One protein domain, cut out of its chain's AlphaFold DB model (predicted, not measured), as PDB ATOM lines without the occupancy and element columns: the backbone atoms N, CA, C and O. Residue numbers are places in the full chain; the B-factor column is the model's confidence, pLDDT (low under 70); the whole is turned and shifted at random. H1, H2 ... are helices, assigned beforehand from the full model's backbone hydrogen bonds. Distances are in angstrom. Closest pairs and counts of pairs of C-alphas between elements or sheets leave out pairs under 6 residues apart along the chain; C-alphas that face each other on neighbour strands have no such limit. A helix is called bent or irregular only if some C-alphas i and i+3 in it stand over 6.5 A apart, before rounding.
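What this domain is: This is residues 49 to 251 of the 256 residues of an uncharacterized protein of Tropicibacter phthalicicus (UniProt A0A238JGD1). An up-and-down bundle of H1, H2a, H3b and H5, each running against the one before; H4 packs on H3b and H6 folds back along H5. Residues 49 to 64 of H1 stick out. The printed part has 203 residues, six named helices, H1 to H6, and no named strand: all helix, loose, radius of gyration of the C-alphas 21.3 A, spans 84 by 37 by 23 A.

Where its parts are: H1, residues 49 to 98, runs 72.8 A from C-alpha 49 at (26.901, 47.478, -52.004). H2, 103 to 134, and H3, 142 to 170, each assigned as one helix by hydrogen bonds, are bent: C-alphas 122 and 125 are 7.0 A apart, 149 and 152 6.8 A. Their arms are H2a, 103 to 122, H2b, 125 to 134, H3a, 142 to 149, and H3b, 152 to 170. H4 is 176 to 185, H5 202 to 229, H6 235 to 249, ending at (-19.463, 50.008, -22.402).

How they stand to each other: H1, with residues 79 to 97 alone, touches H2a in a hairpin, closest C-alphas Arg 89 and Tyr 113, 5.1 A. Every O i to N i+4 pair is within hydrogen-bond range except in H5, 23 of 24, and H6, 10 of 11.

The domain as a whole: The printed part has no cut; the H4 to H5 link is long. Residues 191 to 197, 223 to 239 and 242 have pLDDT under 70.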
ATOM      1  N   VAL A  49      26.923  48.344 -53.195       97.56
ATOM      2  CA  VAL A  49      26.901  47.478 -52.004       97.56
ATOM      3  C   VAL A  49      26.339  48.224 -50.792       97.56
ATOM      4  O   VAL A  49      25.486  47.688 -50.092       97.56
ATOM      5  N   GLY A  50      26.768  49.469 -50.561       97.31
ATOM      6  CA  GLY A  50      26.284  50.282 -49.443       97.31
ATOM      7  C   GLY A  50      24.789  50.603 -49.543       97.31
ATOM      8  O   GLY A  50      24.055  50.423 -48.573       97.31
ATOM      9  N   ILE A  51      24.324  51.026 -50.722       97.62
ATOM     10  CA  ILE A  51      22.905  51.324 -50.972       97.62
ATOM     11  C   ILE A  51      22.068  50.042 -50.923       97.62
ATOM     12  O   ILE A  51      20.996  50.055 -50.324       97.62
ATOM     13  N   GLY A  52      22.556  48.942 -51.504       96.44
ATOM     14  CA  GLY A  52      21.886  47.642 -51.471       96.44
ATOM     15  C   GLY A  52      21.692  47.134 -50.044       96.44
ATOM     16  O   GLY A  52      20.565  46.864 -49.646       96.44
ATOM     17  N   GLY A  53      22.758  47.118 -49.236       96.25
ATOM     18  CA  GLY A  53      22.678  46.701 -47.833       96.25
ATOM     19  C   GLY A  53      21.773  47.600 -46.983       96.25
ATOM     20  O   GLY A  53      21.010  47.102 -46.156       96.25
ATOM     21  N   PHE A  54      21.799  48.918 -47.214       95.75
ATOM     22  CA  PHE A  54      20.868  49.842 -46.560       95.75
ATOM     23  C   PHE A  54      19.411  49.552 -46.951       95.75
ATOM     24  O   PHE A  54      18.543  49.487 -46.081       95.75
ATOM     25  N   TYR A  55      19.134  49.345 -48.242       96.56
ATOM     26  CA  TYR A  55      17.788  49.049 -48.730       96.56
ATOM     27  C   TYR A  55      17.264  47.712 -48.196       96.56
ATOM     28  O   TYR A  55      16.124  47.653 -47.737       96.56
ATOM     29  N   ASP A  56      18.100  46.670 -48.187       95.38
ATOM     30  CA  ASP A  56      17.755  45.356 -47.641       95.38
ATOM     31  C   ASP A  56      17.450  45.436 -46.145       95.38
ATOM     32  O   ASP A  56      16.437  44.898 -45.703       95.38
ATOM     33  N   SER A  57      18.249  46.175 -45.368       94.44
ATOM     34  CA  SER A  57      17.982  46.386 -43.941       94.44
ATOM     35  C   SER A  57      16.655  47.117 -43.706       94.44
ATOM     36  O   SER A  57      15.853  46.695 -42.874       94.44
ATOM     37  N   VAL A  58      16.372  48.178 -44.472       93.38
ATOM     38  CA  VAL A  58      15.091  48.899 -44.381       93.38
ATOM     39  C   VAL A  58      13.918  47.994 -44.763       93.38
ATOM     40  O   VAL A  58      12.867  48.042 -44.120       93.38
ATOM     41  N   LEU A  59      14.074  47.174 -45.804       94.62
ATOM     42  CA  LEU A  59      13.034  46.260 -46.258       94.62
ATOM     43  C   LEU A  59      12.781  45.145 -45.236       94.62
ATOM     44  O   LEU A  59      11.622  44.835 -44.964       94.62
ATOM     45  N   GLU A  60      13.832  44.574 -44.656       94.25
ATOM     46  CA  GLU A  60      13.724  43.510 -43.662       94.25
ATOM     47  C   GLU A  60      13.077  44.015 -42.370       94.25
ATOM     48  O   GLU A  60      12.116  43.414 -41.897       94.25
ATOM     49  N   ASN A  61      13.468  45.202 -41.893       89.94
ATOM     50  CA  ASN A  61      12.820  45.850 -40.750       89.94
ATOM     51  C   ASN A  61      11.320  46.084 -41.001       89.94
ATOM     52  O   ASN A  61      10.492  45.880 -40.115       89.94
ATOM     53  N   ARG A  62      10.936  46.474 -42.226       89.25
ATOM     54  CA  ARG A  62       9.519  46.640 -42.597       89.25
ATOM     55  C   ARG A  62       8.761  45.318 -42.619       89.25
ATOM     56  O   ARG A  62       7.604  45.290 -42.203       89.25
ATOM     57  N   LYS A  63       9.376  44.241 -43.115       92.81
ATOM     58  CA  LYS A  63       8.763  42.906 -43.109       92.81
ATOM     59  C   LYS A  63       8.580  42.395 -41.687       92.81
ATOM     60  O   LYS A  63       7.500  41.906 -41.376       92.81
ATOM     61  N   GLN A  64       9.594  42.549 -40.839       90.56
ATOM     62  CA  GLN A  64       9.531  42.149 -39.440       90.56
ATOM     63  C   GLN A  64       8.423  42.911 -38.702       90.56
ATOM     64  O   GLN A  64       7.528  42.282 -38.144       90.56
ATOM     65  N   ALA A  65       8.383  44.243 -38.822       86.00
ATOM     66  CA  ALA A  65       7.325  45.057 -38.220       86.00
ATOM     67  C   ALA A  65       5.919  44.690 -38.741       86.00
ATOM     68  O   ALA A  65       4.935  44.705 -37.997       86.00
ATOM     69  N   ALA A  66       5.795  44.337 -40.027       87.94
ATOM     70  CA  ALA A  66       4.534  43.860 -40.591       87.94
ATOM     71  C   ALA A  66       4.130  42.482 -40.035       87.94
ATOM     72  O   ALA A  66       2.949  42.268 -39.762       87.94
ATOM     73  N   ALA A  67       5.083  41.566 -39.849       90.19
ATOM     74  CA  ALA A  67       4.840  40.249 -39.272       90.19
ATOM     75  C   ALA A  67       4.405  40.348 -37.802       90.19
ATOM     76  O   ALA A  67       3.370  39.794 -37.437       90.19
ATOM     77  N   GLU A  68       5.123  41.122 -36.987       87.56
ATOM     78  CA  GLU A  68       4.777  41.386 -35.583       87.56
ATOM     79  C   GLU A  68       3.373  41.991 -35.459       87.56
ATOM     80  O   GLU A  68       2.567  41.568 -34.628       87.56
ATOM     81  N   ARG A  69       3.020  42.907 -36.368       85.00
ATOM     82  CA  ARG A  69       1.671  43.475 -36.442       85.00
ATOM     83  C   ARG A  69       0.599  42.429 -36.748       85.00
ATOM     84  O   ARG A  69      -0.488  42.501 -36.176       85.00
ATOM     85  N   LEU A  70       0.853  41.503 -37.671       89.69
ATOM     86  CA  LEU A  70      -0.105  40.439 -37.984       89.69
ATOM     87  C   LEU A  70      -0.315  39.521 -36.779       89.69
ATOM     88  O   LEU A  70      -1.461  39.203 -36.474       89.69
ATOM     89  N   VAL A  71       0.756  39.176 -36.057       91.25
ATOM     90  CA  VAL A  71       0.669  38.392 -34.815       91.25
ATOM     91  C   VAL A  71      -0.156  39.130 -33.758       91.25
ATOM     92  O   VAL A  71      -1.032  38.534 -33.136       91.25
ATOM     93  N   ALA A  72       0.057  40.437 -33.587       87.88
ATOM     94  CA  ALA A  72      -0.736  41.237 -32.658       87.88
ATOM     95  C   ALA A  72      -2.221  41.264 -33.047       87.88
ATOM     96  O   ALA A  72      -3.082  41.038 -32.203       87.88
ATOM     97  N   MET A  73      -2.540  41.498 -34.325       86.88
ATOM     98  CA  MET A  73      -3.928  41.507 -34.811       86.88
ATOM     99  C   MET A  73      -4.613  40.151 -34.652       86.88
ATOM    100  O   MET A  73      -5.780  40.107 -34.262       86.88
ATOM    101  N   ASP A  74      -3.894  39.062 -34.913       92.44
ATOM    102  CA  ASP A  74      -4.384  37.705 -34.684       92.44
ATOM    103  C   ASP A  74      -4.658  37.455 -33.193       92.44
ATOM    104  O   ASP A  74      -5.723  36.957 -32.833       92.44
ATOM    105  N   ALA A  75      -3.771  37.914 -32.303       91.62
ATOM    106  CA  ALA A  75      -3.976  37.822 -30.860       91.62
ATOM    107  C   ALA A  75      -5.230  38.587 -30.397       91.62
ATOM    108  O   ALA A  75      -6.028  38.044 -29.628       91.62
ATOM    109  N   VAL A  76      -5.444  39.812 -30.898       88.56
ATOM    110  CA  VAL A  76      -6.668  40.600 -30.649       88.56
ATOM    111  C   VAL A  76      -7.908  39.843 -31.112       88.56
ATOM    112  O   VAL A  76      -8.849  39.655 -30.339       88.56
ATOM    113  N   HIS A  77      -7.914  39.420 -32.376       90.44
ATOM    114  CA  HIS A  77      -9.053  38.741 -32.975       90.44
ATOM    115  C   HIS A  77      -9.369  37.448 -32.222       90.44
ATOM    116  O   HIS A  77     -10.520  37.207 -31.863       90.44
ATOM    117  N   GLY A  78      -8.340  36.664 -31.899       93.56
ATOM    118  CA  GLY A  78      -8.462  35.447 -31.114       93.56
ATOM    119  C   GLY A  78      -9.077  35.698 -29.736       93.56
ATOM    120  O   GLY A  78      -9.979  34.961 -29.340       93.56
ATOM    121  N   LEU A  79      -8.638  36.734 -29.008       92.44
ATOM    122  CA  LEU A  79      -9.221  37.095 -27.707       92.44
ATOM    123  C   LEU A  79     -10.713  37.406 -27.835       92.44
ATOM    124  O   LEU A  79     -11.528  36.809 -27.135       92.44
ATOM    125  N   VAL A  80     -11.079  38.297 -28.754       91.38
ATOM    126  CA  VAL A  80     -12.474  38.711 -28.955       91.38
ATOM    127  C   VAL A  80     -13.342  37.528 -29.379       91.38
ATOM    128  O   VAL A  80     -14.434  37.341 -28.846       91.38
ATOM    129  N   GLN A  81     -12.846  36.698 -30.296       95.06
ATOM    130  CA  GLN A  81     -13.550  35.509 -30.762       95.06
ATOM    131  C   GLN A  81     -13.796  34.516 -29.619       95.06
ATOM    132  O   GLN A  81     -14.923  34.053 -29.459       95.06
ATOM    133  N   ALA A  82     -12.781  34.222 -28.801       95.56
ATOM    134  CA  ALA A  82     -12.917  33.289 -27.683       95.56
ATOM    135  C   ALA A  82     -13.882  33.811 -26.600       95.56
ATOM    136  O   ALA A  82     -14.686  33.046 -26.063       95.56
ATOM    137  N   ALA A  83     -13.854  35.117 -26.314       94.25
ATOM    138  CA  ALA A  83     -14.823  35.767 -25.431       94.25
ATOM    139  C   ALA A  83     -16.262  35.626 -25.960       94.25
ATOM    140  O   ALA A  83     -17.143  35.122 -25.254       94.25
ATOM    141  N   ALA A  84     -16.481  36.002 -27.224       95.06
ATOM    142  CA  ALA A  84     -17.790  35.958 -27.863       95.06
ATOM    143  C   ALA A  84     -18.342  34.528 -27.941       95.06
ATOM    144  O   ALA A  84     -19.512  34.289 -27.630       95.06
ATOM    145  N   GLU A  85     -17.506  33.557 -28.313       97.44
ATOM    146  CA  GLU A  85     -17.885  32.148 -28.377       97.44
ATOM    147  C   GLU A  85     -18.356  31.631 -27.016       97.44
ATOM    148  O   GLU A  85     -19.430  31.028 -26.910       97.44
ATOM    149  N   ARG A  86     -17.599  31.926 -25.959       96.69
ATOM    150  CA  ARG A  86     -17.964  31.554 -24.595       96.69
ATOM    151  C   ARG A  86     -19.285  32.190 -24.161       96.69
ATOM    152  O   ARG A  86     -20.160  31.479 -23.663       96.69
ATOM    153  N   ARG A  87     -19.490  33.489 -24.410       96.75
ATOM    154  CA  ARG A  87     -20.751  34.190 -24.099       96.75
ATOM    155  C   ARG A  87     -21.948  33.600 -24.846       96.75
ATOM    156  O   ARG A  87     -23.012  33.380 -24.254       96.75
ATOM    157  N   VAL A  88     -21.797  33.328 -26.144       97.50
ATOM    158  CA  VAL A  88     -22.852  32.729 -26.975       97.50
ATOM    159  C   VAL A  88     -23.203  31.336 -26.457       97.50
ATOM    160  O   VAL A  88     -24.380  31.053 -26.224       97.50
ATOM    161  N   ARG A  89     -22.206  30.485 -26.196       98.25
ATOM    162  CA  ARG A  89     -22.429  29.141 -25.642       98.25
ATOM    163  C   ARG A  89     -23.085  29.197 -24.257       98.25
ATOM    164  O   ARG A  89     -24.026  28.447 -24.009       98.25
ATOM    165  N   GLY A  90     -22.697  30.143 -23.399       97.75
ATOM    166  CA  GLY A  90     -23.344  30.361 -22.099       97.75
ATOM    167  C   GLY A  90     -24.817  30.752 -22.250       97.75
ATOM    168  O   GLY A  90     -25.698  30.190 -21.600       97.75
ATOM    169  N   SER A  91     -25.118  31.630 -23.209       97.69
ATOM    170  CA  SER A  91     -26.494  32.019 -23.543       97.69
ATOM    171  C   SER A  91     -27.332  30.836 -24.058       97.69
ATOM    172  O   SER A  91     -28.527  30.743 -23.764       97.69
ATOM    173  N   LEU A  92     -26.721  29.886 -24.780       98.25
ATOM    174  CA  LEU A  92     -27.385  28.649 -25.205       98.25
ATOM    175  C   LEU A  92     -27.710  27.718 -24.031       98.25
ATOM    176  O   LEU A  92     -28.778  27.093 -24.047       98.25
ATOM    177  N   VAL A  93     -26.840  27.642 -23.017       98.31
ATOM    178  CA  VAL A  93     -27.098  26.901 -21.769       98.31
ATOM    179  C   VAL A  93     -28.270  27.532 -21.017       98.31
ATOM    180  O   VAL A  93     -29.251  26.842 -20.748       98.31
ATOM    181  N   VAL A  94     -28.251  28.852 -20.794       98.06
ATOM    182  CA  VAL A  94     -29.366  29.593 -20.166       98.06
ATOM    183  C   VAL A  94     -30.680  29.374 -20.906       98.06
ATOM    184  O   VAL A  94     -31.714  29.081 -20.306       98.06
ATOM    185  N   SER A  95     -30.649  29.463 -22.233       97.94
ATOM    186  CA  SER A  95     -31.819  29.199 -23.066       97.94
ATOM    187  C   SER A  95     -32.283  27.737 -22.989       97.94
ATOM    188  O   SER A  95     -33.457  27.450 -23.217       97.94
ATOM    189  N   GLY A  96     -31.381  26.799 -22.697       97.69
ATOM    190  CA  GLY A  96     -31.712  25.401 -22.443       97.69
ATOM    191  C   GLY A  96     -32.433  25.207 -21.111       97.69
ATOM    192  O   GLY A  96     -33.479  24.564 -21.080       97.69
ATOM    193  N   ILE A  97     -31.924  25.841 -20.052       97.25
ATOM    194  CA  ILE A  97     -32.523  25.837 -18.709       97.25
ATOM    195  C   ILE A  97     -33.929  26.443 -18.747       97.25
ATOM    196  O   ILE A  97     -34.890  25.812 -18.314       97.25
ATOM    197  N   ARG A  98     -34.087  27.632 -19.346       96.56
ATOM    198  CA  ARG A  98     -35.388  28.324 -19.443       96.56
ATOM    199  C   ARG A  98     -36.451  27.519 -20.191       96.56
ATOM    200  O   ARG A  98     -37.631  27.645 -19.894       96.56
ATOM    201  N   ARG A  99     -36.041  26.700 -21.164       97.12
ATOM    202  CA  ARG A  99     -36.944  25.843 -21.950       97.12
ATOM    203  C   ARG A  99     -37.162  24.459 -21.338       97.12
ATOM    204  O   ARG A  99     -37.900  23.678 -21.925       97.12
ATOM    205  N   GLY A 100     -36.510  24.141 -20.217       95.94
ATOM    206  CA  GLY A 100     -36.587  22.816 -19.607       95.94
ATOM    207  C   GLY A 100     -36.106  21.712 -20.549       95.94
ATOM    208  O   GLY A 100     -36.794  20.709 -20.723       95.94
ATOM    209  N   LEU A 101     -34.963  21.915 -21.217       96.94
ATOM    210  CA  LEU A 101     -34.419  20.884 -22.101       96.94
ATOM    211  C   LEU A 101     -34.147  19.570 -21.346       96.94
ATOM    212  O   LEU A 101     -33.774  19.611 -20.171       96.94
ATOM    213  N   PRO A 102     -34.257  18.417 -22.033       95.88
ATOM    214  CA  PRO A 102     -33.797  17.135 -21.510       95.88
ATOM    215  C   PRO A 102     -32.353  17.202 -20.986       95.88
ATOM    216  O   PRO A 102     -31.526  17.936 -21.538       95.88
ATOM    217  N   SER A 103     -32.053  16.452 -19.916       94.94
ATOM    218  CA  SER A 103     -30.768  16.558 -19.201       94.94
ATOM    219  C   SER A 103     -29.562  16.246 -20.094       94.94
ATOM    220  O   SER A 103     -28.559  16.949 -20.025       94.94
ATOM    221  N   ASP A 104     -29.684  15.275 -20.999       96.88
ATOM    222  CA  ASP A 104     -28.679  14.932 -22.010       96.88
ATOM    223  C   ASP A 104     -28.346  16.124 -22.923       96.88
ATOM    224  O   ASP A 104     -27.181  16.494 -23.072       96.88
ATOM    225  N   ARG A 105     -29.368  16.799 -23.467       97.56
ATOM    226  CA  ARG A 105     -29.180  17.974 -24.336       97.56
ATOM    227  C   ARG A 105     -28.673  19.196 -23.579       97.56
ATOM    228  O   ARG A 105     -27.959  20.029 -24.140       97.56
ATOM    229  N   LEU A 106     -29.075  19.353 -22.318       97.31
ATOM    230  CA  LEU A 106     -28.559  20.426 -21.473       97.31
ATOM    231  C   LEU A 106     -27.085  20.183 -21.120       97.31
ATOM    232  O   LEU A 106     -26.288  21.121 -21.169       97.31
ATOM    233  N   HIS A 107     -26.722  18.933 -20.824       97.69
ATOM    234  CA  HIS A 107     -25.349  18.518 -20.566       97.69
ATOM    235  C   HIS A 107     -24.451  18.750 -21.783       97.69
ATOM    236  O   HIS A 107     -23.381  19.331 -21.638       97.69
ATOM    237  N   GLU A 108     -24.910  18.405 -22.990       98.19
ATOM    238  CA  GLU A 108     -24.190  18.690 -24.238       98.19
ATOM    239  C   GLU A 108     -23.872  20.190 -24.384       98.19
ATOM    240  O   GLU A 108     -22.728  20.573 -24.638       98.19
ATOM    241  N   ARG A 109     -24.857  21.068 -24.144       98.38
ATOM    242  CA  ARG A 109     -24.644  22.526 -24.195       98.38
ATOM    243  C   ARG A 109     -23.671  23.014 -23.127       98.38
ATOM    244  O   ARG A 109     -22.855  23.889 -23.416       98.38
ATOM    245  N   LYS A 110     -23.756  22.476 -21.906       98.12
ATOM    246  CA  LYS A 110     -22.838  22.830 -20.816       98.12
ATOM    247  C   LYS A 110     -21.418  22.357 -21.116       98.12
ATOM    248  O   LYS A 110     -20.488  23.133 -20.955       98.12
ATOM    249  N   SER A 111     -21.256  21.148 -21.644       98.38
ATOM    250  CA  SER A 111     -19.962  20.628 -22.087       98.38
ATOM    251  C   SER A 111     -19.355  21.509 -23.183       98.38
ATOM    252  O   SER A 111     -18.194  21.901 -23.088       98.38
ATOM    253  N   ALA A 112     -20.152  21.927 -24.174       98.44
ATOM    254  CA  ALA A 112     -19.694  22.871 -25.189       98.44
ATOM    255  C   ALA A 112     -19.260  24.214 -24.571       98.44
ATOM    256  O   ALA A 112     -18.236  24.772 -24.972       98.44
ATOM    257  N   TYR A 113     -20.003  24.741 -23.596       98.38
ATOM    258  CA  TYR A 113     -19.589  25.930 -22.850       98.38
ATOM    259  C   TYR A 113     -18.246  25.730 -22.133       98.38
ATOM    260  O   TYR A 113     -17.366  26.576 -22.256       98.38
ATOM    261  N   ASP A 114     -18.062  24.596 -21.459       98.31
ATOM    262  CA  ASP A 114     -16.845  24.288 -20.701       98.31
ATOM    263  C   ASP A 114     -15.616  24.159 -21.599       98.31
ATOM    264  O   ASP A 114     -14.538  24.633 -21.247       98.31
ATOM    265  N   VAL A 115     -15.776  23.613 -22.807       98.44
ATOM    266  CA  VAL A 115     -14.710  23.613 -23.819       98.44
ATOM    267  C   VAL A 115     -14.289  25.043 -24.178       98.44
ATOM    268  O   VAL A 115     -13.096  25.327 -24.225       98.44
ATOM    269  N   ALA A 116     -15.241  25.962 -24.373       98.06
ATOM    270  CA  ALA A 116     -14.923  27.365 -24.660       98.06
ATOM    271  C   ALA A 116     -14.349  28.109 -23.440       98.06
ATOM    272  O   ALA A 116     -13.507  28.991 -23.593       98.06
ATOM    273  N   TYR A 117     -14.765  27.745 -22.224       97.56
ATOM    274  CA  TYR A 117     -14.147  28.220 -20.984       97.56
ATOM    275  C   TYR A 117     -12.670  27.817 -20.905       97.56
ATOM    276  O   TYR A 117     -11.820  28.652 -20.591       97.56
ATOM    277  N   ILE A 118     -12.358  26.553 -21.198       97.88
ATOM    278  CA  ILE A 118     -10.982  26.051 -21.197       97.88
ATOM    279  C   ILE A 118     -10.171  26.768 -22.275       97.88
ATOM    280  O   ILE A 118      -9.136  27.336 -21.938       97.88
ATOM    281  N   ASP A 119     -10.668  26.819 -23.517       97.31
ATOM    282  CA  ASP A 119      -9.977  27.475 -24.636       97.31
ATOM    283  C   ASP A 119      -9.652  28.945 -24.340       97.31
ATOM    284  O   ASP A 119      -8.524  29.399 -24.559       97.31
ATOM    285  N   TRP A 120     -10.611  29.679 -23.768       95.88
ATOM    286  CA  TRP A 120     -10.386  31.045 -23.312       95.88
ATOM    287  C   TRP A 120      -9.209  31.118 -22.336       95.88
ATOM    288  O   TRP A 120      -8.278  31.888 -22.553       95.88
ATOM    289  N   ASN A 121      -9.224  30.311 -21.273       96.06
ATOM    290  CA  ASN A 121      -8.210  30.387 -20.224       96.06
ATOM    291  C   ASN A 121      -6.830  29.916 -20.700       96.06
ATOM    292  O   ASN A 121      -5.821  30.499 -20.301       96.06
ATOM    293  N   THR A 122      -6.763  28.905 -21.571       97.25
ATOM    294  CA  THR A 122      -5.488  28.398 -22.099       97.25
ATOM    295  C   THR A 122      -4.840  29.372 -23.075       97.25
ATOM    296  O   THR A 122      -3.617  29.489 -23.095       97.25
ATOM    297  N   ASN A 123      -5.638  30.098 -23.863       96.50
ATOM    298  CA  ASN A 123      -5.124  31.021 -24.876       96.50
ATOM    299  C   ASN A 123      -5.053  32.483 -24.412       96.50
ATOM    300  O   ASN A 123      -4.457  33.304 -25.110       96.50
ATOM    301  N   LEU A 124      -5.610  32.825 -23.247       94.56
ATOM    302  CA  LEU A 124      -5.598  34.193 -22.724       94.56
ATOM    303  C   LEU A 124      -4.172  34.724 -22.538       94.56
ATOM    304  O   LEU A 124      -3.817  35.749 -23.113       94.56
ATOM    305  N   ILE A 125      -3.343  34.018 -21.763       95.00
ATOM    306  CA  ILE A 125      -1.986  34.480 -21.431       95.00
ATOM    307  C   ILE A 125      -1.082  34.574 -22.671       95.00
ATOM    308  O   ILE A 125      -0.461  35.624 -22.842       95.00
ATOM    309  N   PRO A 126      -1.023  33.572 -23.576       95.94
ATOM    310  CA  PRO A 126      -0.240  33.690 -24.806       95.94
ATOM    311  C   PRO A 126      -0.651  34.883 -25.677       95.94
ATOM    312  O   PRO A 126       0.213  35.599 -26.181       95.94
ATOM    313  N   ARG A 127      -1.957  35.145 -25.820       94.62
ATOM    314  CA  ARG A 127      -2.451  36.268 -26.631       94.62
ATOM    315  C   ARG A 127      -2.145  37.621 -25.989       94.62
ATOM    316  O   ARG A 127      -1.702  38.527 -26.687       94.62
ATOM    317  N   LEU A 128      -2.309  37.755 -24.671       91.88
ATOM    318  CA  LEU A 128      -1.890  38.967 -23.956       91.88
ATOM    319  C   LEU A 128      -0.374  39.179 -24.061       91.88
ATOM    320  O   LEU A 128       0.071  40.288 -24.332       91.88
ATOM    321  N   SER A 129       0.422  38.115 -23.947       92.44
ATOM    322  CA  SER A 129       1.876  38.187 -24.116       92.44
ATOM    323  C   SER A 129       2.283  38.655 -25.516       92.44
ATOM    324  O   SER A 129       3.203  39.460 -25.639       92.44
ATOM    325  N   ALA A 130       1.608  38.178 -26.566       91.56
ATOM    326  CA  ALA A 130       1.849  38.635 -27.933       91.56
ATOM    327  C   ALA A 130       1.543  40.135 -28.093       91.56
ATOM    328  O   ALA A 130       2.290  40.851 -28.759       91.56
ATOM    329  N   LEU A 131       0.488  40.626 -27.434       88.44
ATOM    330  CA  LEU A 131       0.162  42.052 -27.411       88.44
ATOM    331  C   LEU A 131       1.205  42.877 -26.655       88.44
ATOM    332  O   LEU A 131       1.629  43.903 -27.175       88.44
ATOM    333  N   ARG A 132       1.662  42.432 -25.476       88.94
ATOM    334  CA  ARG A 132       2.735  43.117 -24.728       88.94
ATOM    335  C   ARG A 132       4.000  43.265 -25.555       88.94
ATOM    336  O   ARG A 132       4.560  44.353 -25.603       88.94
ATOM    337  N   HIS A 133       4.407  42.183 -26.220       89.06
ATOM    338  CA  HIS A 133       5.597  42.180 -27.060       89.06
ATOM    339  C   HIS A 133       5.480  43.184 -28.212       89.06
ATOM    340  O   HIS A 133       6.385  43.981 -28.419       89.06
ATOM    341  N   TYR A 134       4.340  43.207 -28.910       86.69
ATOM    342  CA  TYR A 134       4.100  44.174 -29.985       86.69
ATOM    343  C   TYR A 134       4.065  45.632 -29.500       86.69
ATOM    344  O   TYR A 134       4.437  46.545 -30.232       86.69
ATOM    345  N   LEU A 135       3.596  45.854 -28.272       83.06
ATOM    346  CA  LEU A 135       3.527  47.175 -27.649       83.06
ATOM    347  C   LEU A 135       4.834  47.596 -26.964       83.06
ATOM    348  O   LEU A 135       4.845  48.651 -26.334       83.06
ATOM    349  N   ASP A 136       5.894  46.786 -27.064       84.62
ATOM    350  CA  ASP A 136       7.186  46.997 -26.396       84.62
ATOM    351  C   ASP A 136       7.026  47.316 -24.897       84.62
ATOM    352  O   ASP A 136       7.599  48.258 -24.349       84.62
ATOM    353  N   SER A 137       6.145  46.565 -24.227       81.06
ATOM    354  CA  SER A 137       5.806  46.779 -22.822       81.06
ATOM    355  C   SER A 137       6.223  45.583 -21.971       81.06
ATOM    356  O   SER A 137       5.614  44.515 -22.038       81.06
ATOM    357  N   ASP A 138       7.231  45.785 -21.120       80.44
ATOM    358  CA  ASP A 138       7.689  44.788 -20.139       80.44
ATOM    359  C   ASP A 138       6.706  44.597 -18.970       80.44
ATOM    360  O   ASP A 138       6.810  43.641 -18.198       80.44
ATOM    361  N   GLN A 139       5.756  45.521 -18.812       83.50
ATOM    362  CA  GLN A 139       4.776  45.513 -17.731       83.50
ATOM    363  C   GLN A 139       3.358  45.301 -18.256       83.50
ATOM    364  O   GLN A 139       3.085  45.300 -19.455       83.50
ATOM    365  N   GLN A 140       2.434  45.103 -17.320       83.50
ATOM    366  CA  GLN A 140       1.016  45.085 -17.628       83.50
ATOM    367  C   GLN A 140       0.612  46.430 -18.248       83.50
ATOM    368  O   GLN A 140       0.737  47.474 -17.610       83.50
ATOM    369  N   ASN A 141       0.131  46.405 -19.490       83.12
ATOM    370  CA  ASN A 141      -0.370  47.602 -20.163       83.12
ATOM    371  C   ASN A 141      -1.787  47.953 -19.677       83.12
ATOM    372  O   ASN A 141      -2.518  47.108 -19.156       83.12
ATOM    373  N   ASP A 142      -2.214  49.199 -19.884       79.06
ATOM    374  CA  ASP A 142      -3.543  49.654 -19.450       79.06
ATOM    375  C   ASP A 142      -4.686  48.836 -20.035       79.06
ATOM    376  O   ASP A 142      -5.707  48.668 -19.379       79.06
ATOM    377  N   PHE A 143      -4.531  48.316 -21.253       82.12
ATOM    378  CA  PHE A 143      -5.537  47.453 -21.854       82.12
ATOM    379  C   PHE A 143      -5.767  46.201 -20.996       82.12
ATOM    380  O   PHE A 143      -6.904  45.871 -20.666       82.12
ATOM    381  N   GLU A 144      -4.697  45.553 -20.549       86.81
ATOM    382  CA  GLU A 144      -4.782  44.427 -19.623       86.81
ATOM    383  C   GLU A 144      -5.306  44.827 -18.250       86.81
ATOM    384  O   GLU A 144      -6.027  44.048 -17.630       86.81
ATOM    385  N   ILE A 145      -4.968  46.024 -17.764       86.69
ATOM    386  CA  ILE A 145      -5.554  46.559 -16.530       86.69
ATOM    387  C   ILE A 145      -7.073  46.687 -16.705       86.69
ATOM    388  O   ILE A 145      -7.826  46.215 -15.856       86.69
ATOM    389  N   GLN A 146      -7.546  47.247 -17.820       84.06
ATOM    390  CA  GLN A 146      -8.977  47.379 -18.098       84.06
ATOM    391  C   GLN A 146      -9.665  46.020 -18.263       84.06
ATOM    392  O   GLN A 146     -10.783  45.849 -17.769       84.06
ATOM    393  N   MET A 147      -9.012  45.038 -18.889       88.44
ATOM    394  CA  MET A 147      -9.526  43.667 -18.944       88.44
ATOM    395  C   MET A 147      -9.641  43.051 -17.548       88.44
ATOM    396  O   MET A 147     -10.687  42.494 -17.218       88.44
ATOM    397  N   ASN A 148      -8.611  43.191 -16.713       89.69
ATOM    398  CA  ASN A 148      -8.600  42.652 -15.354       89.69
ATOM    399  C   ASN A 148      -9.645  43.308 -14.450       89.69
ATOM    400  O   ASN A 148     -10.255  42.623 -13.635       89.69
ATOM    401  N   LEU A 149      -9.823  44.625 -14.561       86.44
ATOM    402  CA  LEU A 149     -10.706  45.384 -13.677       86.44
ATOM    403  C   LEU A 149     -12.168  45.340 -14.116       86.44
ATOM    404  O   LEU A 149     -13.048  45.335 -13.262       86.44
ATOM    405  N   ASN A 150     -12.436  45.308 -15.423       85.25
ATOM    406  CA  ASN A 150     -13.801  45.395 -15.936       85.25
ATOM    407  C   ASN A 150     -14.257  44.079 -16.560       85.25
ATOM    408  O   ASN A 150     -15.305  43.562 -16.200       85.25
ATOM    409  N   PHE A 151     -13.481  43.502 -17.478       89.62
ATOM    410  CA  PHE A 151     -13.956  42.372 -18.279       89.62
ATOM    411  C   PHE A 151     -13.971  41.039 -17.516       89.62
ATOM    412  O   PHE A 151     -14.986  40.341 -17.493       89.62
ATOM    413  N   PHE A 152     -12.863  40.669 -16.869       91.88
ATOM    414  CA  PHE A 152     -12.742  39.377 -16.181       91.88
ATOM    415  C   PHE A 152     -13.716  39.204 -15.016       91.88
ATOM    416  O   PHE A 152     -14.283  38.115 -14.902       91.88
ATOM    417  N   PRO A 153     -13.984  40.232 -14.190       90.88
ATOM    418  CA  PRO A 153     -14.976  40.113 -13.133       90.88
ATOM    419  C   PRO A 153     -16.374  39.784 -13.671       90.88
ATOM    420  O   PRO A 153     -17.047  38.919 -13.113       90.88
ATOM    421  N   TRP A 154     -16.796  40.395 -14.787       90.44
ATOM    422  CA  TRP A 154     -18.075  40.066 -15.429       90.44
ATOM    423  C   TRP A 154     -18.106  38.639 -15.981       90.44
ATOM    424  O   TRP A 154     -19.117  37.951 -15.843       90.44
ATOM    425  N   MET A 155     -17.003  38.171 -16.572       93.94
ATOM    426  CA  MET A 155     -16.901  36.787 -17.051       93.94
ATOM    427  C   MET A 155     -17.036  35.794 -15.890       93.94
ATOM    428  O   MET A 155     -17.810  34.844 -15.987       93.94
ATOM    429  N   GLY A 156     -16.358  36.055 -14.768       93.69
ATOM    430  CA  GLY A 156     -16.460  35.231 -13.562       93.69
ATOM    431  C   GLY A 156     -17.862  35.244 -12.943       93.69
ATOM    432  O   GLY A 156     -18.371  34.199 -12.537       93.69
ATOM    433  N   ALA A 157     -18.530  36.401 -12.918       92.44
ATOM    434  CA  ALA A 157     -19.927  36.507 -12.495       92.44
ATOM    435  C   ALA A 157     -20.854  35.647 -13.376       92.44
ATOM    436  O   ALA A 157     -21.695  34.902 -12.861       92.44
ATOM    437  N   ALA A 158     -20.654  35.687 -14.699       94.69
ATOM    438  CA  ALA A 158     -21.392  34.854 -15.643       94.69
ATOM    439  C   ALA A 158     -21.164  33.354 -15.386       94.69
ATOM    440  O   ALA A 158     -22.136  32.598 -15.331       94.69
ATOM    441  N   ASP A 159     -19.911  32.927 -15.181       96.25
ATOM    442  CA  ASP A 159     -19.560  31.526 -14.902       96.25
ATOM    443  C   ASP A 159     -20.232  31.000 -13.645       96.25
ATOM    444  O   ASP A 159     -20.834  29.923 -13.654       96.25
ATOM    445  N   ASN A 160     -20.112  31.764 -12.560       95.50
ATOM    446  CA  ASN A 160     -20.633  31.388 -11.259       95.50
ATOM    447  C   ASN A 160     -22.154  31.267 -11.321       95.50
ATOM    448  O   ASN A 160     -22.718  30.286 -10.834       95.50
ATOM    449  N   CYS A 161     -22.821  32.229 -11.965       96.06
ATOM    450  CA  CYS A 161     -24.267  32.188 -12.121       96.06
ATOM    451  C   CYS A 161     -24.718  30.995 -12.972       96.06
ATOM    452  O   CYS A 161     -25.619  30.249 -12.579       96.06
ATOM    453  N   LEU A 162     -24.057  30.770 -14.112       97.38
ATOM    454  CA  LEU A 162     -24.393  29.680 -15.023       97.38
ATOM    455  C   LEU A 162     -24.187  28.307 -14.379       97.38
ATOM    456  O   LEU A 162     -25.043  27.433 -14.510       97.38
ATOM    457  N   THR A 163     -23.066  28.124 -13.681       97.69
ATOM    458  CA  THR A 163     -22.710  26.860 -13.028       97.69
ATOM    459  C   THR A 163     -23.689  26.542 -11.906       97.69
ATOM    460  O   THR A 163     -24.274  25.465 -11.909       97.69
ATOM    461  N   ARG A 164     -23.992  27.511 -11.031       97.31
ATOM    462  CA  ARG A 164     -24.990  27.330  -9.964       97.31
ATOM    463  C   ARG A 164     -26.369  26.969 -10.510       97.31
ATOM    464  O   ARG A 164     -27.019  26.067  -9.986       97.31
ATOM    465  N   ALA A 165     -26.820  27.660 -11.558       97.62
ATOM    466  CA  ALA A 165     -28.104  27.360 -12.182       97.62
ATOM    467  C   ALA A 165     -28.117  25.948 -12.790       97.62
ATOM    468  O   ALA A 165     -29.092  25.217 -12.630       97.62
ATOM    469  N   TYR A 166     -27.034  25.551 -13.459       98.00
ATOM    470  CA  TYR A 166     -26.890  24.213 -14.027       98.00
ATOM    471  C   TYR A 166     -26.891  23.117 -12.947       98.00
ATOM    472  O   TYR A 166     -27.622  22.137 -13.086       98.00
ATOM    473  N   ASP A 167     -26.143  23.299 -11.858       97.31
ATOM    474  CA  ASP A 167     -26.044  22.324 -10.764       97.31
ATOM    475  C   ASP A 167     -27.399  22.088 -10.088       97.31
ATOM    476  O   ASP A 167     -27.767  20.949  -9.795       97.31
ATOM    477  N   VAL A 168     -28.199  23.148  -9.920       97.00
ATOM    478  CA  VAL A 168     -29.574  23.031  -9.421       97.00
ATOM    479  C   VAL A 168     -30.438  22.186 -10.354       97.00
ATOM    480  O   VAL A 168     -31.159  21.314  -9.874       97.00
ATOM    481  N   VAL A 169     -30.345  22.376 -11.676       96.19
ATOM    482  CA  VAL A 169     -31.100  21.558 -12.646       96.19
ATOM    483  C   VAL A 169     -30.698  20.079 -12.587       96.19
ATOM    484  O   VAL A 169     -31.544  19.204 -12.797       96.19
ATOM    485  N   GLN A 170     -29.432  19.785 -12.287       95.50
ATOM    486  CA  GLN A 170     -28.934  18.414 -12.142       95.50
ATOM    487  C   GLN A 170     -29.257  17.781 -10.779       95.50
ATOM    488  O   GLN A 170     -29.170  16.562 -10.633       95.50
ATOM    489  N   SER A 171     -29.658  18.577  -9.787       94.44
ATOM    490  CA  SER A 171     -30.062  18.078  -8.471       94.44
ATOM    491  C   SER A 171     -31.421  17.355  -8.499       94.44
ATOM    492  O   SER A 171     -32.231  17.539  -9.410       94.44
ATOM    493  N   GLN A 172     -31.694  16.539  -7.472       86.50
ATOM    494  CA  GLN A 172     -32.972  15.828  -7.287       86.50
ATOM    495  C   GLN A 172     -34.075  16.689  -6.632       86.50
ATOM    496  O   GLN A 172     -35.025  16.144  -6.084       86.50
ATOM    497  N   ALA A 173     -33.956  18.019  -6.638       83.75
ATOM    498  CA  ALA A 173     -34.950  18.897  -6.022       83.75
ATOM    499  C   ALA A 173     -36.261  18.950  -6.832       83.75
ATOM    500  O   ALA A 173     -36.227  19.064  -8.061       83.75
ATOM    501  N   ASP A 174     -37.401  18.951  -6.133       82.69
ATOM    502  CA  ASP A 174     -38.740  18.971  -6.743       82.69
ATOM    503  C   ASP A 174     -38.975  20.229  -7.615       82.69
ATOM    504  O   ASP A 174     -39.542  20.128  -8.703       82.69
ATOM    505  N   ASP A 175     -38.416  21.386  -7.225       89.00
ATOM    506  CA  ASP A 175     -38.594  22.693  -7.896       89.00
ATOM    507  C   ASP A 175     -37.352  23.197  -8.660       89.00
ATOM    508  O   ASP A 175     -37.151  24.398  -8.873       89.00
ATOM    509  N   ARG A 176     -36.494  22.280  -9.119       93.06
ATOM    510  CA  ARG A 176     -35.204  22.600  -9.764       93.06
ATOM    511  C   ARG A 176     -35.274  23.646 -10.885       93.06
ATOM    512  O   ARG A 176     -34.409  24.511 -10.981       93.06
ATOM    513  N   SER A 177     -36.300  23.596 -11.734       91.88
ATOM    514  CA  SER A 177     -36.419  24.512 -12.876       91.88
ATOM    515  C   SER A 177     -36.749  25.936 -12.436       91.88
ATOM    516  O   SER A 177     -36.217  26.882 -13.013       91.88
ATOM    517  N   ALA A 178     -37.602  26.092 -11.419       94.62
ATOM    518  CA  ALA A 178     -37.964  27.398 -10.878       94.62
ATOM    519  C   ALA A 178     -36.764  28.027 -10.157       94.62
ATOM    520  O   ALA A 178     -36.393  29.159 -10.464       94.62
ATOM    521  N   LEU A 179     -36.082  27.253  -9.305       96.00
ATOM    522  CA  LEU A 179     -34.896  27.717  -8.584       96.00
ATOM    523  C   LEU A 179     -33.743  28.082  -9.534       96.00
ATOM    524  O   LEU A 179     -33.078  29.099  -9.352       96.00
ATOM    525  N   ALA A 180     -33.513  27.302 -10.593       96.94
ATOM    526  CA  ALA A 180     -32.494  27.635 -11.588       96.94
ATOM    527  C   ALA A 180     -32.821  28.931 -12.349       96.94
ATOM    528  O   ALA A 180     -31.920  29.714 -12.650       96.94
ATOM    529  N   GLN A 181     -34.098  29.180 -12.657       96.19
ATOM    530  CA  GLN A 181     -34.528  30.437 -13.275       96.19
ATOM    531  C   GLN A 181     -34.374  31.626 -12.325       96.19
ATOM    532  O   GLN A 181     -33.941  32.686 -12.772       96.19
ATOM    533  N   GLU A 182     -34.664  31.443 -11.037       96.06
ATOM    534  CA  GLU A 182     -34.435  32.452 -10.001       96.06
ATOM    535  C   GLU A 182     -32.948  32.804  -9.879       96.06
ATOM    536  O   GLU A 182     -32.599  33.983  -9.882       96.06
ATOM    537  N   ILE A 183     -32.055  31.806  -9.874       95.75
ATOM    538  CA  ILE A 183     -30.600  32.035  -9.878       95.75
ATOM    539  C   ILE A 183     -30.183  32.844 -11.110       95.75
ATOM    540  O   ILE A 183     -29.422  33.796 -10.988       95.75
ATOM    541  N   LEU A 184     -30.702  32.507 -12.295       96.44
ATOM    542  CA  LEU A 184     -30.393  33.226 -13.538       96.44
ATOM    543  C   LEU A 184     -30.979  34.644 -13.595       96.44
ATOM    544  O   LEU A 184     -30.525  35.452 -14.410       96.44
ATOM    545  N   ALA A 185     -32.010  34.929 -12.802       95.56
ATOM    546  CA  ALA A 185     -32.562  36.268 -12.634       95.56
ATOM    547  C   ALA A 185     -31.779  37.085 -11.595       95.56
ATOM    548  O   ALA A 185     -31.762  38.306 -11.701       95.56
ATOM    549  N   ASN A 186     -31.116  36.410 -10.648       95.25
ATOM    550  CA  ASN A 186     -30.434  37.014  -9.509       95.25
ATOM    551  C   ASN A 186     -28.969  36.563  -9.383       95.25
ATOM    552  O   ASN A 186     -28.547  35.980  -8.378       95.25
ATOM    553  N   CYS A 187     -28.183  36.811 -10.425       93.12
ATOM    554  CA  CYS A 187     -26.744  36.599 -10.410       93.12
ATOM    555  C   CYS A 187     -26.043  37.680  -9.572       93.12
ATOM    556  O   CYS A 187     -26.360  38.865  -9.667       93.12
ATOM    557  N   SER A 188     -25.024  37.273  -8.816       90.25
ATOM    558  CA  SER A 188     -24.067  38.191  -8.191       90.25
ATOM    559  C   SER A 188     -23.271  38.960  -9.243       90.25
ATOM    560  O   SER A 188     -22.825  38.368 -10.230       90.25
ATOM    561  N   GLY A 189     -23.076  40.260  -9.026       83.94
ATOM    562  CA  GLY A 189     -22.254  41.103  -9.890       83.94
ATOM    563  C   GLY A 189     -20.745  40.917  -9.683       83.94
ATOM    564  O   GLY A 189     -20.303  40.208  -8.773       83.94
ATOM    565  N   PRO A 190     -19.918  41.560 -10.525       78.25
ATOM    566  CA  PRO A 190     -18.484  41.634 -10.306       78.25
ATOM    567  C   PRO A 190     -18.173  42.416  -9.033       78.25
ATOM    568  O   PRO A 190     -18.565  43.570  -8.887       78.25
ATOM    569  N   GLY A 191     -17.418  41.788  -8.132       67.62
ATOM    570  CA  GLY A 191     -16.979  42.439  -6.906       67.62
ATOM    571  C   GLY A 191     -18.110  42.682  -5.914       67.62
ATOM    572  O   GLY A 191     -18.170  43.780  -5.376       67.62
ATOM    573  N   ASP A 192     -18.966  41.680  -5.660       57.72
ATOM    574  CA  ASP A 192     -19.855  41.643  -4.487       57.72
ATOM    575  C   ASP A 192     -19.025  41.907  -3.213       57.72
ATOM    576  O   ASP A 192     -18.479  41.008  -2.567       57.72
ATOM    577  N   ILE A 193     -18.894  43.190  -2.877       53.44
ATOM    578  CA  ILE A 193     -18.493  43.675  -1.568       53.44
ATOM    579  C   ILE A 193     -19.651  43.270  -0.647       53.44
ATOM    580  O   ILE A 193     -20.804  43.497  -1.025       53.44
ATOM    581  N   PRO A 194     -19.393  42.685   0.537       53.47
ATOM    582  CA  PRO A 194     -20.422  42.101   1.407       53.47
ATOM    583  C   PRO A 194     -21.669  42.971   1.663       53.47
ATOM    584  O   PRO A 194     -22.738  42.424   1.940       53.47
ATOM    585  N   ASP A 195     -21.545  44.292   1.517       52.59
ATOM    586  CA  ASP A 195     -22.562  45.287   1.856       52.59
ATOM    587  C   ASP A 195     -23.344  45.870   0.659       52.59
ATOM    588  O   ASP A 195     -24.328  46.578   0.870       52.59
ATOM    589  N   ILE A 196     -22.973  45.571  -0.596       53.56
ATOM    590  CA  ILE A 196     -23.704  46.028  -1.796       53.56
ATOM    591  C   ILE A 196     -24.033  44.812  -2.662       53.56
ATOM    592  O   ILE A 196     -23.306  44.469  -3.589       53.56
ATOM    593  N   LYS A 197     -25.154  44.151  -2.358       64.25
ATOM    594  CA  LYS A 197     -25.679  43.056  -3.183       64.25
ATOM    595  C   LYS A 197     -26.454  43.630  -4.360       64.25
ATOM    596  O   LYS A 197     -27.680  43.717  -4.321       64.25
ATOM    597  N   ALA A 198     -25.737  44.050  -5.394       79.31
ATOM    598  CA  ALA A 198     -26.367  44.327  -6.674       79.31
ATOM    599  C   ALA A 198     -26.690  42.985  -7.353       79.31
ATOM    600  O   ALA A 198     -25.799  42.179  -7.623       79.31
ATOM    601  N   SER A 199     -27.980  42.732  -7.571       86.81
ATOM    602  CA  SER A 199     -28.473  41.542  -8.266       86.81
ATOM    603  C   SER A 199     -28.613  41.851  -9.752       86.81
ATOM    604  O   SER A 199     -29.226  42.855 -10.108       86.81
ATOM    605  N   TYR A 200     -28.066  40.991 -10.609       90.06
ATOM    606  CA  TYR A 200     -28.130  41.134 -12.061       90.06
ATOM    607  C   TYR A 200     -28.731  39.884 -12.686       90.06
ATOM    608  O   TYR A 200     -28.379  38.761 -12.337       90.06
ATOM    609  N   SER A 201     -29.568  40.039 -13.700       93.12
ATOM    610  CA  SER A 201     -29.936  38.913 -14.550       93.12
ATOM    611  C   SER A 201     -28.746  38.476 -15.409       93.12
ATOM    612  O   SER A 201     -27.924  39.286 -15.848       93.12
ATOM    613  N   PHE A 202     -28.693  37.194 -15.777       93.75
ATOM    614  CA  PHE A 202     -27.688  36.711 -16.729       93.75
ATOM    615  C   PHE A 202     -27.742  37.474 -18.067       93.75
ATOM    616  O   PHE A 202     -26.727  37.670 -18.729       93.75
ATOM    617  N   SER A 203     -28.930  37.929 -18.480       92.38
ATOM    618  CA  SER A 203     -29.095  38.767 -19.673       92.38
ATOM    619  C   SER A 203     -28.427  40.136 -19.549       92.38
ATOM    620  O   SER A 203     -27.932  40.645 -20.550       92.38
ATOM    621  N   GLU A 204     -28.402  40.739 -18.363       91.94
ATOM    622  CA  GLU A 204     -27.671  41.989 -18.112       91.94
ATOM    623  C   GLU A 204     -26.168  41.757 -18.135       91.94
ATOM    624  O   GLU A 204     -25.470  42.466 -18.854       91.94
ATOM    625  N   ILE A 205     -25.696  40.698 -17.472       92.06
ATOM    626  CA  ILE A 205     -24.286  40.294 -17.519       92.06
ATOM    627  C   ILE A 205     -23.841  40.058 -18.969       92.06
ATOM    628  O   ILE A 205     -22.826  40.588 -19.410       92.06
ATOM    629  N   SER A 206     -24.624  39.305 -19.748       93.06
ATOM    630  CA  SER A 206     -24.320  39.016 -21.155       93.06
ATOM    631  C   SER A 206     -24.299  40.283 -22.022       93.06
ATOM    632  O   SER A 206     -23.451  40.403 -22.907       93.06
ATOM    633  N   ARG A 207     -25.180  41.260 -21.756       91.19
ATOM    634  CA  ARG A 207     -25.155  42.567 -22.433       91.19
ATOM    635  C   ARG A 207     -23.914  43.381 -22.066       91.19
ATOM    636  O   ARG A 207     -23.270  43.893 -22.974       91.19
ATOM    637  N   ALA A 208     -23.556  43.452 -20.783       89.50
ATOM    638  CA  ALA A 208     -22.348  44.144 -20.328       89.50
ATOM    639  C   ALA A 208     -21.082  43.523 -20.937       89.50
ATOM    640  O   ALA A 208     -20.228  44.232 -21.462       89.50
ATOM    641  N   LEU A 209     -21.001  42.188 -20.969       91.94
ATOM    642  CA  LEU A 209     -19.915  41.467 -21.633       91.94
ATOM    643  C   LEU A 209     -19.839  41.779 -23.126       91.94
ATOM    644  O   LEU A 209     -18.749  41.993 -23.645       91.94
ATOM    645  N   HIS A 210     -20.978  41.855 -23.815       92.94
ATOM    646  CA  HIS A 210     -20.993  42.236 -25.223       92.94
ATOM    647  C   HIS A 210     -20.526  43.685 -25.447       92.94
ATOM    648  O   HIS A 210     -19.752  43.942 -26.365       92.94
ATOM    649  N   GLY A 211     -20.938  44.622 -24.586       89.31
ATOM    650  CA  GLY A 211     -20.416  45.991 -24.595       89.31
ATOM    651  C   GLY A 211     -18.897  46.017 -24.406       89.31
ATOM    652  O   GLY A 211     -18.181  46.655 -25.178       89.31
ATOM    653  N   CYS A 212     -18.380  45.242 -23.453       87.38
ATOM    654  CA  CYS A 212     -16.941  45.091 -23.275       87.38
ATOM    655  C   CYS A 212     -16.225  44.495 -24.486       87.38
ATOM    656  O   CYS A 212     -15.143  44.960 -24.826       87.38
ATOM    657  N   GLU A 213     -16.794  43.472 -25.132       89.38
ATOM    658  CA  GLU A 213     -16.234  42.888 -26.358       89.38
ATOM    659  C   GLU A 213     -16.043  43.976 -27.427       89.38
ATOM    660  O   GLU A 213     -14.981  44.057 -28.045       89.38
ATOM    661  N   ILE A 214     -17.036  44.854 -27.599       88.31
ATOM    662  CA  ILE A 214     -16.962  45.990 -28.529       88.31
ATOM    663  C   ILE A 214     -15.857  46.965 -28.100       88.31
ATOM    664  O   ILE A 214     -15.010  47.319 -28.918       88.31
ATOM    665  N   ALA A 215     -15.806  47.344 -26.819       85.06
ATOM    666  CA  ALA A 215     -14.782  48.254 -26.300       85.06
ATOM    667  C   ALA A 215     -13.356  47.710 -26.475       85.06
ATOM    668  O   ALA A 215     -12.444  48.466 -26.815       85.06
ATOM    669  N   VAL A 216     -13.165  46.400 -26.285       84.44
ATOM    670  CA  VAL A 216     -11.904  45.686 -26.532       84.44
ATOM    671  C   VAL A 216     -11.511  45.821 -28.002       84.44
ATOM    672  O   VAL A 216     -10.398  46.260 -28.293       84.44
ATOM    673  N   VAL A 217     -12.422  45.503 -28.929       84.88
ATOM    674  CA  VAL A 217     -12.171  45.601 -30.377       84.88
ATOM    675  C   VAL A 217     -11.820  47.030 -30.776       84.88
ATOM    676  O   VAL A 217     -10.826  47.238 -31.467       84.88
ATOM    677  N   GLU A 218     -12.606  48.018 -30.346       83.44
ATOM    678  CA  GLU A 218     -12.393  49.419 -30.712       83.44
ATOM    679  C   GLU A 218     -11.081  49.962 -30.147       83.44
ATOM    680  O   GLU A 218     -10.300  50.576 -30.880       83.44
ATOM    681  N   THR A 219     -10.800  49.685 -28.871       78.31
ATOM    682  CA  THR A 219      -9.536  50.040 -28.217       78.31
ATOM    683  C   THR A 219      -8.359  49.478 -28.998       78.31
ATOM    684  O   THR A 219      -7.463  50.219 -29.398       78.31
ATOM    685  N   LEU A 220      -8.375  48.175 -29.270       74.94
ATOM    686  CA  LEU A 220      -7.263  47.494 -29.918       74.94
ATOM    687  C   LEU A 220      -7.115  47.892 -31.389       74.94
ATOM    688  O   LEU A 220      -5.995  48.056 -31.872       74.94
ATOM    689  N   ALA A 221      -8.222  48.119 -32.098       73.81
ATOM    690  CA  ALA A 221      -8.199  48.623 -33.464       73.81
ATOM    691  C   ALA A 221      -7.588  50.030 -33.536       73.81
ATOM    692  O   ALA A 221      -6.807  50.309 -34.447       73.81
ATOM    693  N   VAL A 222      -7.900  50.911 -32.578       72.12
ATOM    694  CA  VAL A 222      -7.282  52.242 -32.473       72.12
ATOM    695  C   VAL A 222      -5.799  52.124 -32.133       72.12
ATOM    696  O   VAL A 222      -4.983  52.777 -32.785       72.12
ATOM    697  N   THR A 223      -5.451  51.274 -31.167       68.94
ATOM    698  CA  THR A 223      -4.075  51.005 -30.742       68.94
ATOM    699  C   THR A 223      -3.209  50.554 -31.909       68.94
ATOM    700  O   THR A 223      -2.199  51.188 -32.216       68.94
ATOM    701  N   VAL A 224      -3.638  49.524 -32.638       68.12
ATOM    702  CA  VAL A 224      -2.862  49.029 -33.776       68.12
ATOM    703  C   VAL A 224      -2.885  50.014 -34.932       68.12
ATOM    704  O   VAL A 224      -1.858  50.208 -35.571       68.12
ATOM    705  N   ARG A 225      -3.997  50.720 -35.186       69.31
ATOM    706  CA  ARG A 225      -4.024  51.740 -36.245       69.31
ATOM    707  C   ARG A 225      -3.053  52.892 -35.974       69.31
ATOM    708  O   ARG A 225      -2.463  53.408 -36.918       69.31
ATOM    709  N   ARG A 226      -2.875  53.296 -34.716       64.62
ATOM    710  CA  ARG A 226      -1.968  54.390 -34.340       64.62
ATOM    711  C   ARG A 226      -0.510  53.949 -34.250       64.62
ATOM    712  O   ARG A 226       0.339  54.718 -34.688       64.62
ATOM    713  N   GLY A 227      -0.241  52.702 -33.852       60.84
ATOM    714  CA  GLY A 227       1.085  52.087 -34.003       60.84
ATOM    715  C   GLY A 227       1.582  52.059 -35.460       60.84
ATOM    716  O   GLY A 227       2.779  52.103 -35.703       60.84
ATOM    717  N   ILE A 228       0.674  52.070 -36.449       54.81
ATOM    718  CA  ILE A 228       1.023  52.202 -37.880       54.81
ATOM    719  C   ILE A 228       1.416  53.634 -38.259       54.81
ATOM    720  O   ILE A 228       2.198  53.827 -39.188       54.81
ATOM    721  N   GLN A 229       0.794  54.637 -37.636       54.75
ATOM    722  CA  GLN A 229       0.793  56.006 -38.155       54.75
ATOM    723  C   GLN A 229       1.808  56.930 -37.492       54.75
ATOM    724  O   GLN A 229       2.080  57.982 -38.063       54.75
ATOM    725  N   ALA A 230       2.355  56.588 -36.325       46.50
ATOM    726  CA  ALA A 230       3.150  57.555 -35.590       46.50
ATOM    727  C   ALA A 230       4.300  56.936 -34.790       46.50
ATOM    728  O   ALA A 230       4.087  56.160 -33.864       46.50
ATOM    729  N   SER A 231       5.502  57.433 -35.087       46.84
ATOM    730  CA  SER A 231       6.568  57.673 -34.110       46.84
ATOM    731  C   SER A 231       6.188  58.739 -33.061       46.84
ATOM    732  O   SER A 231       6.925  58.929 -32.102       46.84
ATOM    733  N   ASP A 232       5.047  59.430 -33.232       43.16
ATOM    734  CA  ASP A 232       4.749  60.703 -32.552       43.16
ATOM    735  C   ASP A 232       3.440  60.706 -31.728       43.16
ATOM    736  O   ASP A 232       3.181  61.648 -30.979       43.16
ATOM    737  N   ALA A 233       2.585  59.679 -31.837       48.53
ATOM    738  CA  ALA A 233       1.380  59.581 -31.015       48.53
ATOM    739  C   ALA A 233       1.768  58.961 -29.676       48.53
ATOM    740  O   ALA A 233       2.038  57.763 -29.590       48.53
ATOM    741  N   THR A 234       1.807  59.777 -28.627       57.81
ATOM    742  CA  THR A 234       2.151  59.283 -27.300       57.81
ATOM    743  C   THR A 234       1.048  58.336 -26.810       57.81
ATOM    744  O   THR A 234      -0.144  58.659 -26.820       57.81
ATOM    745  N   TRP A 235       1.469  57.150 -26.368       59.22
ATOM    746  CA  TRP A 235       0.644  56.103 -25.752       59.22
ATOM    747  C   TRP A 235      -0.464  56.612 -24.787       59.22
ATOM    748  O   TRP A 235      -1.597  56.132 -24.904       59.22
ATOM    749  N   PRO A 236      -0.240  57.665 -23.963       65.00
ATOM    750  CA  PRO A 236      -1.254  58.243 -23.072       65.00
ATOM    751  C   PRO A 236      -2.583  58.644 -23.722       65.00
ATOM    752  O   PRO A 236      -3.640  58.437 -23.132       65.00
ATOM    753  N   GLN A 237      -2.579  59.168 -24.952       65.81
ATOM    754  CA  GLN A 237      -3.827  59.600 -25.604       65.81
ATOM    755  C   GLN A 237      -4.681  58.429 -26.107       65.81
ATOM    756  O   GLN A 237      -5.893  58.554 -26.287       65.81
ATOM    757  N   VAL A 238      -4.048  57.294 -26.409       63.50
ATOM    758  CA  VAL A 238      -4.757  56.059 -26.769       63.50
ATOM    759  C   VAL A 238      -5.336  55.424 -25.511       63.50
ATOM    760  O   VAL A 238      -6.491  54.999 -25.528       63.50
ATOM    761  N   GLN A 239      -4.562  55.443 -24.423       66.69
ATOM    762  CA  GLN A 239      -4.968  54.952 -23.109       66.69
ATOM    763  C   GLN A 239      -6.228  55.660 -22.603       66.69
ATOM    764  O   GLN A 239      -7.207  54.991 -22.290       66.69
ATOM    765  N   GLU A 240      -6.267  56.996 -22.600       76.06
ATOM    766  CA  GLU A 240      -7.420  57.746 -22.079       76.06
ATOM    767  C   GLU A 240      -8.728  57.386 -22.804       76.06
ATOM    768  O   GLU A 240      -9.752  57.114 -22.173       76.06
ATOM    769  N   LYS A 241      -8.685  57.292 -24.140       73.94
ATOM    770  CA  LYS A 241      -9.861  56.925 -24.936       73.94
ATOM    771  C   LYS A 241     -10.279  55.472 -24.706       73.94
ATOM    772  O   LYS A 241     -11.472  55.192 -24.634       73.94
ATOM    773  N   ALA A 242      -9.316  54.559 -24.598       69.75
ATOM    774  CA  ALA A 242      -9.573  53.158 -24.288       69.75
ATOM    775  C   ALA A 242     -10.278  53.008 -22.938       69.75
ATOM    776  O   ALA A 242     -11.346  52.409 -22.859       69.75
ATOM    777  N   VAL A 243      -9.721  53.623 -21.892       75.12
ATOM    778  CA  VAL A 243     -10.294  53.619 -20.541       75.12
ATOM    779  C   VAL A 243     -11.713  54.182 -20.556       75.12
ATOM    780  O   VAL A 243     -12.611  53.552 -20.004       75.12
ATOM    781  N   ALA A 244     -11.945  55.302 -21.245       79.69
ATOM    782  CA  ALA A 244     -13.280  55.879 -21.375       79.69
ATOM    783  C   ALA A 244     -14.271  54.922 -22.065       79.69
ATOM    784  O   ALA A 244     -15.407  54.791 -21.616       79.69
ATOM    785  N   MET A 245     -13.848  54.206 -23.115       77.69
ATOM    786  CA  MET A 245     -14.690  53.209 -23.789       77.69
ATOM    787  C   MET A 245     -15.006  52.019 -22.879       77.69
ATOM    788  O   MET A 245     -16.160  51.614 -22.802       77.69
ATOM    789  N   PHE A 246     -14.029  51.489 -22.139       77.75
ATOM    790  CA  PHE A 246     -14.292  50.436 -21.153       77.75
ATOM    791  C   PHE A 246     -15.251  50.923 -20.065       77.75
ATOM    792  O   PHE A 246     -16.234  50.252 -19.776       77.75
ATOM    793  N   GLN A 247     -15.030  52.109 -19.504       78.69
ATOM    794  CA  GLN A 247     -15.917  52.674 -18.487       78.69
ATOM    795  C   GLN A 247     -17.336  52.917 -19.005       78.69
ATOM    796  O   GLN A 247     -18.281  52.782 -18.234       78.69
ATOM    797  N   HIS A 248     -17.486  53.258 -20.285       80.19
ATOM    798  CA  HIS A 248     -18.786  53.484 -20.903       80.19
ATOM    799  C   HIS A 248     -19.509  52.176 -21.250       80.19
ATOM    800  O   HIS A 248     -20.683  52.031 -20.944       80.19
ATOM    801  N   TYR A 249     -18.821  51.211 -21.863       79.44
ATOM    802  CA  TYR A 249     -19.463  50.008 -22.402       79.44
ATOM    803  C   TYR A 249     -19.453  48.800 -21.454       79.44
ATOM    804  O   TYR A 249     -20.300  47.919 -21.588       79.44
ATOM    805  N   CYS A 250     -18.500  48.720 -20.517       77.12
ATOM    806  CA  CYS A 250     -18.417  47.619 -19.547       77.12
ATOM    807  C   CYS A 250     -19.166  47.874 -18.249       77.12
ATOM    808  O   CYS A 250     -19.274  46.973 -17.410       77.12
ATOM    809  N   ARG A 251     -19.636  49.099 -18.035       74.56
ATOM    810  CA  ARG A 251     -20.395  49.451 -16.848       74.56
ATOM    811  C   ARG A 251     -21.869  49.353 -17.239       74.56
ATOM    812  O   ARG A 251     -22.312  50.189 -18.013       74.56
TER     813      ARG A 251